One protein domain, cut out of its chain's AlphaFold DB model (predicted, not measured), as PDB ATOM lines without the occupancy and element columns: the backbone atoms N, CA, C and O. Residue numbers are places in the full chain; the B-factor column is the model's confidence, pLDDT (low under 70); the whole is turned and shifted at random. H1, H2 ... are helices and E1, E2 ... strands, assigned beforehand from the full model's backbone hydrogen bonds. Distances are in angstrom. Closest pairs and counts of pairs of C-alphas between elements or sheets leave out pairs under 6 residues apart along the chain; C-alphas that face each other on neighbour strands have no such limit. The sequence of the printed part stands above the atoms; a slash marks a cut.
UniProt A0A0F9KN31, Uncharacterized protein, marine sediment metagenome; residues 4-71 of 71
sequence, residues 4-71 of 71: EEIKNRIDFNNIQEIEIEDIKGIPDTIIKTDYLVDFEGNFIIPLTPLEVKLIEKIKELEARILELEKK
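AT A GLANCE: This is residues 4 to 71 of the 71 residues of an uncharacterized protein of marine sediment metagenome (UniProt A0A0F9KN31). A narrow, strongly twisted sheet of three strands has one long helix, H2, that starts over one of its faces and runs on past it, and the free arm that sticks out is residues 60 to 71, of which 60 to 69 belong to H2. The long E1-E2 hairpin reaches the other way, and short H1 only grazes the sheet. The 68 printed residues hold H1, E1, E2, E3 and H2 along the chain; the sheet's order is E1 - E2 - E3, antiparallel, and the class is mixed. The whole is loose, with a radius of gyration of the C-alphas of 15.9 A, and flat, spanning 55 by 29 by 16 A.

IN THESE COORDINATES: E1, residues 10 to 21, measures 25.3 A and bends by 104 degrees at residue 13. E2, residues 30 to 38, measures 24.1 A; E3 is residues 43 to 47. H2, residues 49 to 69, measures 30.7 A, from C-alpha 49 at (143.075, 170.282, 181.177) to C-alpha 69 at (121.310, 152.749, 168.395). H1, residues 4 to 9, begins at C-alpha 4, (145.854, 145.734, 187.066).

HOW THE PARTS SIT: The strands form a meander, each the antiparallel neighbour of the one before. In the hairpin E1 and E2, N 18 and O 33 are 2.9 A apart, within hydrogen-bond range; in the hairpin E2 and E3, N 47 and O 34 are 2.7 A apart. H2 is on one face, making two layers, sheet and helix, at a height over the sheet of 12.3 A. The closest C-alphas of E2 and H2, those of Asp 34 and Val 52, are 7.6 A apart. H1 grazes the sheet with residues 6 to 9 and is apart from H2. In H1 and H2 every O i to N i+4 pair is within hydrogen-bond range.

THE WHOLE: The C-alphas farthest apart, of Gly 25 and Lys 71, are 55.4 A apart. The printed part has no cut and no long link. Its mean pLDDT is 80.2; residues 4 to 8, 22, 25, 27 and 71 are under 70.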
ATOM      1  N   GLU A   4     147.231 146.226 187.214       63.56
ATOM      2  CA  GLU A   4     145.854 145.734 187.066       63.56
ATOM      3  C   GLU A   4     144.981 146.054 188.282       63.56
ATOM      4  O   GLU A   4     143.810 146.385 188.122       63.56
ATOM      5  N   GLU A   5     145.548 146.048 189.488       65.44
ATOM      6  CA  GLU A   5     144.795 146.327 190.716       65.44
ATOM      7  C   GLU A   5     144.362 147.799 190.785       65.44
ATOM      8  O   GLU A   5     143.249 148.116 191.200       65.44
ATOM      9  N   ILE A   6     145.215 148.699 190.290       63.72
ATOM     10  CA  ILE A   6     144.928 150.135 190.190       63.72
ATOM     11  C   ILE A   6     143.789 150.394 189.191       63.72
ATOM     12  O   ILE A   6     142.870 151.152 189.492       63.72
ATOM     13  N   LYS A   7     143.793 149.729 188.027       63.78
ATOM     14  CA  LYS A   7     142.728 149.884 187.018       63.78
ATOM     15  C   LYS A   7     141.350 149.473 187.530       63.78
ATOM     16  O   LYS A   7     140.369 150.084 187.136       63.78
ATOM     17  N   ASN A   8     141.289 148.464 188.396       67.00
ATOM     18  CA  ASN A   8     140.031 147.980 188.967       67.00
ATOM     19  C   ASN A   8     139.501 148.866 190.104       67.00
ATOM     20  O   ASN A   8     138.353 148.707 190.510       67.00
ATOM     21  N   ARG A   9     140.329 149.774 190.631       72.00
ATOM     22  CA  ARG A   9     139.943 150.721 191.682       72.00
ATOM     23  C   ARG A   9     139.512 152.074 191.127       72.00
ATOM     24  O   ARG A   9     138.620 152.687 191.699       72.00
ATOM     25  N   ILE A  10     140.122 152.530 190.036       73.38
ATOM     26  CA  ILE A  10     139.846 153.850 189.454       73.38
ATOM     27  C   ILE A  10     138.450 153.890 188.829       73.38
ATOM     28  O   ILE A  10     138.129 153.079 187.958       73.38
ATOM     29  N   ASP A  11     137.665 154.898 189.200       77.94
ATOM     30  CA  ASP A  11     136.433 155.242 188.507       77.94
ATOM     31  C   ASP A  11     136.727 156.286 187.421       77.94
ATOM     32  O   ASP A  11     136.774 157.492 187.660       77.94
ATOM     33  N   PHE A  12     136.905 155.819 186.183       73.56
ATOM     34  CA  PHE A  12     137.159 156.682 185.023       73.56
ATOM     35  C   PHE A  12     136.007 157.648 184.705       73.56
ATOM     36  O   PHE A  12     136.175 158.570 183.905       73.56
ATOM     37  N   ASN A  13     134.832 157.456 185.312       77.75
ATOM     38  CA  ASN A  13     133.708 158.361 185.133       77.75
ATOM     39  C   ASN A  13     133.710 159.520 186.125       77.75
ATOM     40  O   ASN A  13     133.008 160.501 185.862       77.75
ATOM     41  N   ASN A  14     134.495 159.430 187.198       80.94
ATOM     42  CA  ASN A  14     134.479 160.370 188.302       80.94
ATOM     43  C   ASN A  14     135.784 161.177 188.340       80.94
ATOM     44  O   ASN A  14     136.859 160.664 188.650       80.94
ATOM     45  N   ILE A  15     135.669 162.458 187.989       83.69
ATOM     46  CA  ILE A  15     136.760 163.432 188.027       83.69
ATOM     47  C   ILE A  15     136.404 164.474 189.082       83.69
ATOM     48  O   ILE A  15     135.288 164.996 189.070       83.69
ATOM     49  N   GLN A  16     137.338 164.773 189.982       84.94
ATOM     50  CA  GLN A  16     137.168 165.777 191.031       84.94
ATOM     51  C   GLN A  16     138.276 166.830 190.965       84.94
ATOM     52  O   GLN A  16     139.448 166.489 190.814       84.94
ATOM     53  N   GLU A  17     137.901 168.102 191.110       85.00
ATOM     54  CA  GLU A  17     138.833 169.228 191.195       85.00
ATOM     55  C   GLU A  17     139.293 169.404 192.647       85.00
ATOM     56  O   GLU A  17     138.474 169.441 193.570       85.00
ATOM     57  N   ILE A  18     140.603 169.544 192.849       84.31
ATOM     58  CA  ILE A  18     141.181 169.988 194.116       84.31
ATOM     59  C   ILE A  18     141.864 171.341 193.932       84.31
ATOM     60  O   ILE A  18     142.606 171.573 192.974       84.31
ATOM     61  N   GLU A  19     141.613 172.231 194.886       80.31
ATOM     62  CA  GLU A  19     142.287 173.518 195.010       80.31
ATOM     63  C   GLU A  19     143.446 173.359 195.994       80.31
ATOM     64  O   GLU A  19     143.235 173.100 197.180       80.31
ATOM     65  N   ILE A  20     144.677 173.477 195.501       75.56
ATOM     66  CA  ILE A  20     145.885 173.371 196.320       75.56
ATOM     67  C   ILE A  20     146.530 174.754 196.392       75.56
ATOM     68  O   ILE A  20     146.823 175.365 195.366       75.56
ATOM     69  N   GLU A  21     146.756 175.253 197.605       73.19
ATOM     70  CA  GLU A  21     147.564 176.456 197.823       73.19
ATOM     71  C   GLU A  21     149.049 176.125 197.606       73.19
ATOM     72  O   GLU A  21     149.622 175.340 198.363       73.19
ATOM     73  N   ASP A  22     149.682 176.734 196.599       67.75
ATOM     74  CA  ASP A  22     151.121 176.571 196.336       67.75
ATOM     75  C   ASP A  22     151.968 177.298 197.400       67.75
ATOM     76  O   ASP A  22     152.975 176.777 197.885       67.75
ATOM     77  N   ILE A  23     151.499 178.467 197.863       72.69
ATOM     78  CA  ILE A  23     152.059 179.187 199.010       72.69
ATOM     79  C   ILE A  23     150.963 179.414 200.046       72.69
ATOM     80  O   ILE A  23     150.015 180.167 199.827       72.69
ATOM     81  N   LYS A  24     151.137 178.798 201.219       71.00
ATOM     82  CA  LYS A  24     150.190 178.876 202.336       71.00
ATOM     83  C   LYS A  24     149.816 180.331 202.654       71.00
ATOM     84  O   LYS A  24     150.655 181.085 203.150       71.00
ATOM     85  N   GLY A  25     148.551 180.693 202.436       65.25
ATOM     86  CA  GLY A  25     147.999 182.000 202.785       65.25
ATOM     87  C   GLY A  25     148.099 183.084 201.708       65.25
ATOM     88  O   GLY A  25     147.802 184.238 202.019       65.25
ATOM     89  N   ILE A  26     148.491 182.757 200.469       73.06
ATOM     90  CA  ILE A  26     148.455 183.694 199.332       73.06
ATOM     91  C   ILE A  26     147.407 183.213 198.306       73.06
ATOM     92  O   ILE A  26     147.694 182.285 197.546       73.06
ATOM     93  N   PRO A  27     146.220 183.853 198.225       67.19
ATOM     94  CA  PRO A  27     145.131 183.425 197.336       67.19
ATOM     95  C   PRO A  27     145.500 183.377 195.845       67.19
ATOM     96  O   PRO A  27     145.003 182.522 195.120       67.19
ATOM     97  N   ASP A  28     146.405 184.249 195.386       73.25
ATOM     98  CA  ASP A  28     146.893 184.284 193.994       73.25
ATOM     99  C   ASP A  28     147.681 183.031 193.573       73.25
ATOM    100  O   ASP A  28     147.990 182.857 192.398       73.25
ATOM    101  N   THR A  29     148.017 182.154 194.521       75.00
ATOM    102  CA  THR A  29     148.807 180.938 194.275       75.00
ATOM    103  C   THR A  29     147.983 179.654 194.360       75.00
ATOM    104  O   THR A  29     148.542 178.561 194.431       75.00
ATOM    105  N   ILE A  30     146.650 179.760 194.361       77.75
ATOM    106  CA  ILE A  30     145.763 178.594 194.322       77.75
ATOM    107  C   ILE A  30     145.843 177.953 192.934       77.75
ATOM    108  O   ILE A  30     145.478 178.561 191.926       77.75
ATOM    109  N   ILE A  31     146.291 176.701 192.891       78.19
ATOM    110  CA  ILE A  31     146.324 175.884 191.683       78.19
ATOM    111  C   ILE A  31     145.150 174.908 191.740       78.19
ATOM    112  O   ILE A  31     145.036 174.097 192.659       78.19
ATOM    113  N   LYS A  32     144.284 174.983 190.729       80.62
ATOM    114  CA  LYS A  32     143.211 174.013 190.493       80.62
ATOM    115  C   LYS A  32     143.763 172.854 189.679       80.62
ATOM    116  O   LYS A  32     144.350 173.081 188.622       80.62
ATOM    117  N   THR A  33     143.604 171.635 190.177       83.50
ATOM    118  CA  THR A  33     144.016 170.422 189.462       83.50
ATOM    119  C   THR A  33     142.900 169.392 189.525       83.50
ATOM    120  O   THR A  33     142.388 169.090 190.600       83.50
ATOM    121  N   ASP A  34     142.538 168.841 188.374       87.44
ATOM    122  CA  ASP A  34     141.571 167.754 188.270       87.44
ATOM    123  C   ASP A  34     142.233 166.407 188.561       87.44
ATOM    124  O   ASP A  34     143.395 166.192 188.226       87.44
ATOM    125  N   TYR A  35     141.496 165.476 189.158       87.94
ATOM    126  CA  TYR A  35     141.979 164.134 189.469       87.94
ATOM    127  C   TYR A  35     140.939 163.070 189.133       87.94
ATOM    128  O   TYR A  35     139.753 163.242 189.408       87.94
ATOM    129  N   LEU A  36     141.399 161.926 188.622       86.38
ATOM    130  CA  LEU A  36     140.629 160.685 188.673       86.38
ATOM    131  C   LEU A  36     140.599 160.170 190.102       86.38
ATOM    132  O   LEU A  36     141.649 160.052 190.750       86.38
ATOM    133  N   VAL A  37     139.402 159.816 190.552       86.19
ATOM    134  CA  VAL A  37     139.188 159.218 191.867       86.19
ATOM    135  C   VAL A  37     138.852 157.735 191.752       86.19
ATOM    136  O   VAL A  37     138.438 157.249 190.700       86.19
ATOM    137  N   ASP A  38     139.064 156.992 192.830       84.44
ATOM    138  CA  ASP A  38     138.532 155.636 192.955       84.44
ATOM    139  C   ASP A  38     137.056 155.638 193.403       84.44
ATOM    140  O   ASP A  38     136.468 156.681 193.705       84.44
ATOM    141  N   PHE A  39     136.450 154.451 193.465       79.62
ATOM    142  CA  PHE A  39     135.080 154.273 193.967       79.62
ATOM    143  C   PHE A  39     134.893 154.664 195.445       79.62
ATOM    144  O   PHE A  39     133.759 154.837 195.891       79.62
ATOM    145  N   GLU A  40     135.978 154.789 196.210       80.88
ATOM    146  CA  GLU A  40     135.975 155.220 197.611       80.88
ATOM    147  C   GLU A  40     136.177 156.748 197.742       80.88
ATOM    148  O   GLU A  40     136.038 157.296 198.835       80.88
ATOM    149  N   GLY A  41     136.439 157.451 196.631       77.69
ATOM    150  CA  GLY A  41     136.659 158.896 196.566       77.69
ATOM    151  C   GLY A  41     138.112 159.332 196.783       77.69
ATOM    152  O   GLY A  41     138.366 160.524 196.942       77.69
ATOM    153  N   ASN A  42     139.075 158.408 196.793       83.81
ATOM    154  CA  ASN A  42     140.490 158.746 196.918       83.81
ATOM    155  C   ASN A  42     141.044 159.256 195.584       83.81
ATOM    156  O   ASN A  42     140.820 158.648 194.539       83.81
ATOM    157  N   PHE A  43     141.832 160.330 195.622       84.94
ATOM    158  CA  PHE A  43     142.512 160.881 194.448       84.94
ATOM    159  C   PHE A  43     143.661 159.968 194.000       84.94
ATOM    160  O   PHE A  43     144.588 159.715 194.771       84.94
ATOM    161  N   ILE A  44     143.625 159.492 192.752       82.62
ATOM    162  CA  ILE A  44     144.606 158.527 192.231       82.62
ATOM    163  C   ILE A  44     145.531 159.162 191.191       82.62
ATOM    164  O   ILE A  44     146.750 159.017 191.287       82.62
ATOM    165  N   ILE A  45     144.973 159.839 190.182       84.06
ATOM    166  CA  ILE A  45     145.738 160.329 189.022       84.06
ATOM    167  C   ILE A  45     145.391 161.796 188.755       84.06
ATOM    168  O   ILE A  45     144.223 162.060 188.483       84.06
ATOM    169  N   PRO A  46     146.359 162.732 188.786       86.38
ATOM    170  CA  PRO A  46     146.126 164.098 188.330       86.38
ATOM    171  C   PRO A  46     145.906 164.121 186.818       86.38
ATOM    172  O   PRO A  46     146.625 163.455 186.072       86.38
ATOM    173  N   LEU A  47     144.947 164.917 186.373       85.12
ATOM    174  CA  LEU A  47     144.611 165.133 184.978       85.12
ATOM    175  C   LEU A  47     144.998 166.543 184.558       85.12
ATOM    176  O   LEU A  47     144.765 167.529 185.257       85.12
ATOM    177  N   THR A  48     145.554 166.647 183.359       85.75
ATOM    178  CA  THR A  48     145.738 167.936 182.703       85.75
ATOM    179  C   THR A  48     144.423 168.425 182.080       85.75
ATOM    180  O   THR A  48     143.571 167.613 181.705       85.75
ATOM    181  N   PRO A  49     144.268 169.741 181.835       83.44
ATOM    182  CA  PRO A  49     143.075 170.282 181.177       83.44
ATOM    183  C   PRO A  49     142.780 169.667 179.799       83.44
ATOM    184  O   PRO A  49     141.638 169.665 179.340       83.44
ATOM    185  N   LEU A  50     143.809 169.165 179.103       85.44
ATOM    186  CA  LEU A  50     143.639 168.471 177.829       85.44
ATOM    187  C   LEU A  50     142.996 167.093 178.023       85.44
ATOM    188  O   LEU A  50     142.105 166.729 177.261       85.44
ATOM    189  N   GLU A  51     143.430 166.345 179.038       83.56
ATOM    190  CA  GLU A  51     142.892 165.019 179.354       83.56
ATOM    191  C   GLU A  51     141.433 165.101 179.798       83.56
ATOM    192  O   GLU A  51     140.613 164.325 179.310       83.56
ATOM    193  N   VAL A  52     141.082 166.097 180.617       84.12
ATOM    194  CA  VAL A  52     139.687 166.361 181.006       84.12
ATOM    195  C   VAL A  52     138.812 166.574 179.767       84.12
ATOM    196  O   VAL A  52     137.830 165.859 179.571       84.12
ATOM    197  N   LYS A  53     139.222 167.470 178.858       86.94
ATOM    198  CA  LYS A  53     138.480 167.738 177.613       86.94
ATOM    199  C   LYS A  53     138.347 166.513 176.712       86.94
ATOM    200  O   LYS A  53     137.328 166.351 176.041       86.94
ATOM    201  N   LEU A  54     139.375 165.666 176.649       87.00
ATOM    202  CA  LEU A  54     139.321 164.420 175.883       87.00
ATOM    203  C   LEU A  54     138.282 163.461 176.469       87.00
ATOM    204  O   LEU A  54     137.477 162.919 175.716       87.00
ATOM    205  N   ILE A  55     138.258 163.298 177.794       85.38
ATOM    206  CA  ILE A  55     137.280 162.447 178.481       85.38
ATOM    207  C   ILE A  55     135.857 162.975 178.260       85.38
ATOM    208  O   ILE A  55     134.971 162.204 177.889       85.38
ATOM    209  N   GLU A  56     135.630 164.284 178.405       85.75
ATOM    210  CA  GLU A  56     134.327 164.903 178.124       85.75
ATOM    211  C   GLU A  56     133.875 164.657 176.680       85.75
ATOM    212  O   GLU A  56     132.721 164.298 176.433       85.75
ATOM    213  N   LYS A  57     134.792 164.790 175.713       88.38
ATOM    214  CA  LYS A  57     134.471 164.567 174.303       88.38
ATOM    215  C   LYS A  57     134.133 163.110 174.004       88.38
ATOM    216  O   LYS A  57     133.236 162.857 173.204       88.38
ATOM    217  N   ILE A  58     134.830 162.165 174.633       88.56
ATOM    218  CA  ILE A  58     134.532 160.734 174.512       88.56
ATOM    219  C   ILE A  58     133.129 160.449 175.060       88.56
ATOM    220  O   ILE A  58     132.326 159.865 174.338       88.56
ATOM    221  N   LYS A  59     132.791 160.957 176.254       85.38
ATOM    222  CA  LYS A  59     131.450 160.795 176.846       85.38
ATOM    223  C   LYS A  59     130.343 161.373 175.958       85.38
ATOM    224  O   LYS A  59     129.297 160.751 175.786       85.38
ATOM    225  N   GLU A  60     130.568 162.543 175.355       90.12
ATOM    226  CA  GLU A  60     129.630 163.130 174.386       90.12
ATOM    227  C   GLU A  60     129.425 162.206 173.174       90.12
ATOM    228  O   GLU A  60     128.297 161.997 172.726       90.12
ATOM    229  N   LEU A  61     130.507 161.638 172.635       90.62
ATOM    230  CA  LEU A  61     130.432 160.719 171.500       90.62
ATOM    231  C   LEU A  61     129.706 159.419 171.863       90.62
ATOM    232  O   LEU A  61     128.859 158.980 171.089       90.62
ATOM    233  N   GLU A  62     129.977 158.839 173.032       88.12
ATOM    234  CA  GLU A  62     129.276 157.649 173.530       88.12
ATOM    235  C   GLU A  62     127.771 157.900 173.680       88.12
ATOM    236  O   GLU A  62     126.961 157.091 173.225       88.12
ATOM    237  N   ALA A  63     127.379 159.055 174.230       89.00
ATOM    238  CA  ALA A  63     125.974 159.441 174.333       89.00
ATOM    239  C   ALA A  63     125.302 159.522 172.951       89.00
ATOM    240  O   ALA A  63     124.209 158.988 172.761       89.00
ATOM    241  N   ARG A  64     125.979 160.120 171.960       90.75
ATOM    242  CA  ARG A  64     125.459 160.222 170.585       90.75
ATOM    243  C   ARG A  64     125.335 158.861 169.903       90.75
ATOM    244  O   ARG A  64     124.380 158.653 169.159       90.75
ATOM    245  N   ILE A  65     126.270 157.940 170.142       91.19
ATOM    246  CA  ILE A  65     126.183 156.565 169.627       91.19
ATOM    247  C   ILE A  65     124.954 155.865 170.218       91.19
ATOM    248  O   ILE A  65     124.147 155.328 169.462       91.19
ATOM    249  N   LEU A  66     124.748 155.954 171.536       89.06
ATOM    250  CA  LEU A  66     123.585 155.361 172.209       89.06
ATOM    251  C   LEU A  66     122.247 155.924 171.705       89.06
ATOM    252  O   LEU A  66     121.254 155.199 171.636       89.06
ATOM    253  N   GLU A  67     122.189 157.213 171.359       88.62
ATOM    254  CA  GLU A  67     121.003 157.810 170.733       88.62
ATOM    255  C   GLU A  67     120.741 157.265 169.323       88.62
ATOM    256  O   GLU A  67     119.583 157.086 168.941       88.62
ATOM    257  N   LEU A  68     121.798 156.992 168.551       87.38
ATOM    258  CA  LEU A  68     121.688 156.413 167.212       87.38
ATOM    259  C   LEU A  68     121.265 154.940 167.248       87.38
ATOM    260  O   LEU A  68     120.493 154.536 166.389       87.38
ATOM    261  N   GLU A  69     121.707 154.160 168.237       80.81
ATOM    262  CA  GLU A  69     121.310 152.749 168.395       80.81
ATOM    263  C   GLU A  69     119.850 152.562 168.837       80.81
ATOM    264  O   GLU A  69     119.269 151.499 168.632       80.81
ATOM    265  N   LYS A  70     119.239 153.580 169.454       77.31
ATOM    266  CA  LYS A  70     117.824 153.548 169.867       77.31
ATOM    267  C   LYS A  70     116.840 153.887 168.738       77.31
ATOM    268  O   LYS A  70     115.632 153.795 168.968       77.31
ATOM    269  N   LYS A  71     117.329 154.317 167.572       54.28
ATOM    270  CA  LYS A  71     116.531 154.626 166.376       54.28
ATOM    271  C   LYS A  71     116.463 153.441 165.425       54.28
ATOM    272  O   LYS A  71     115.376 153.273 164.833       54.28
TER     273      LYS A  71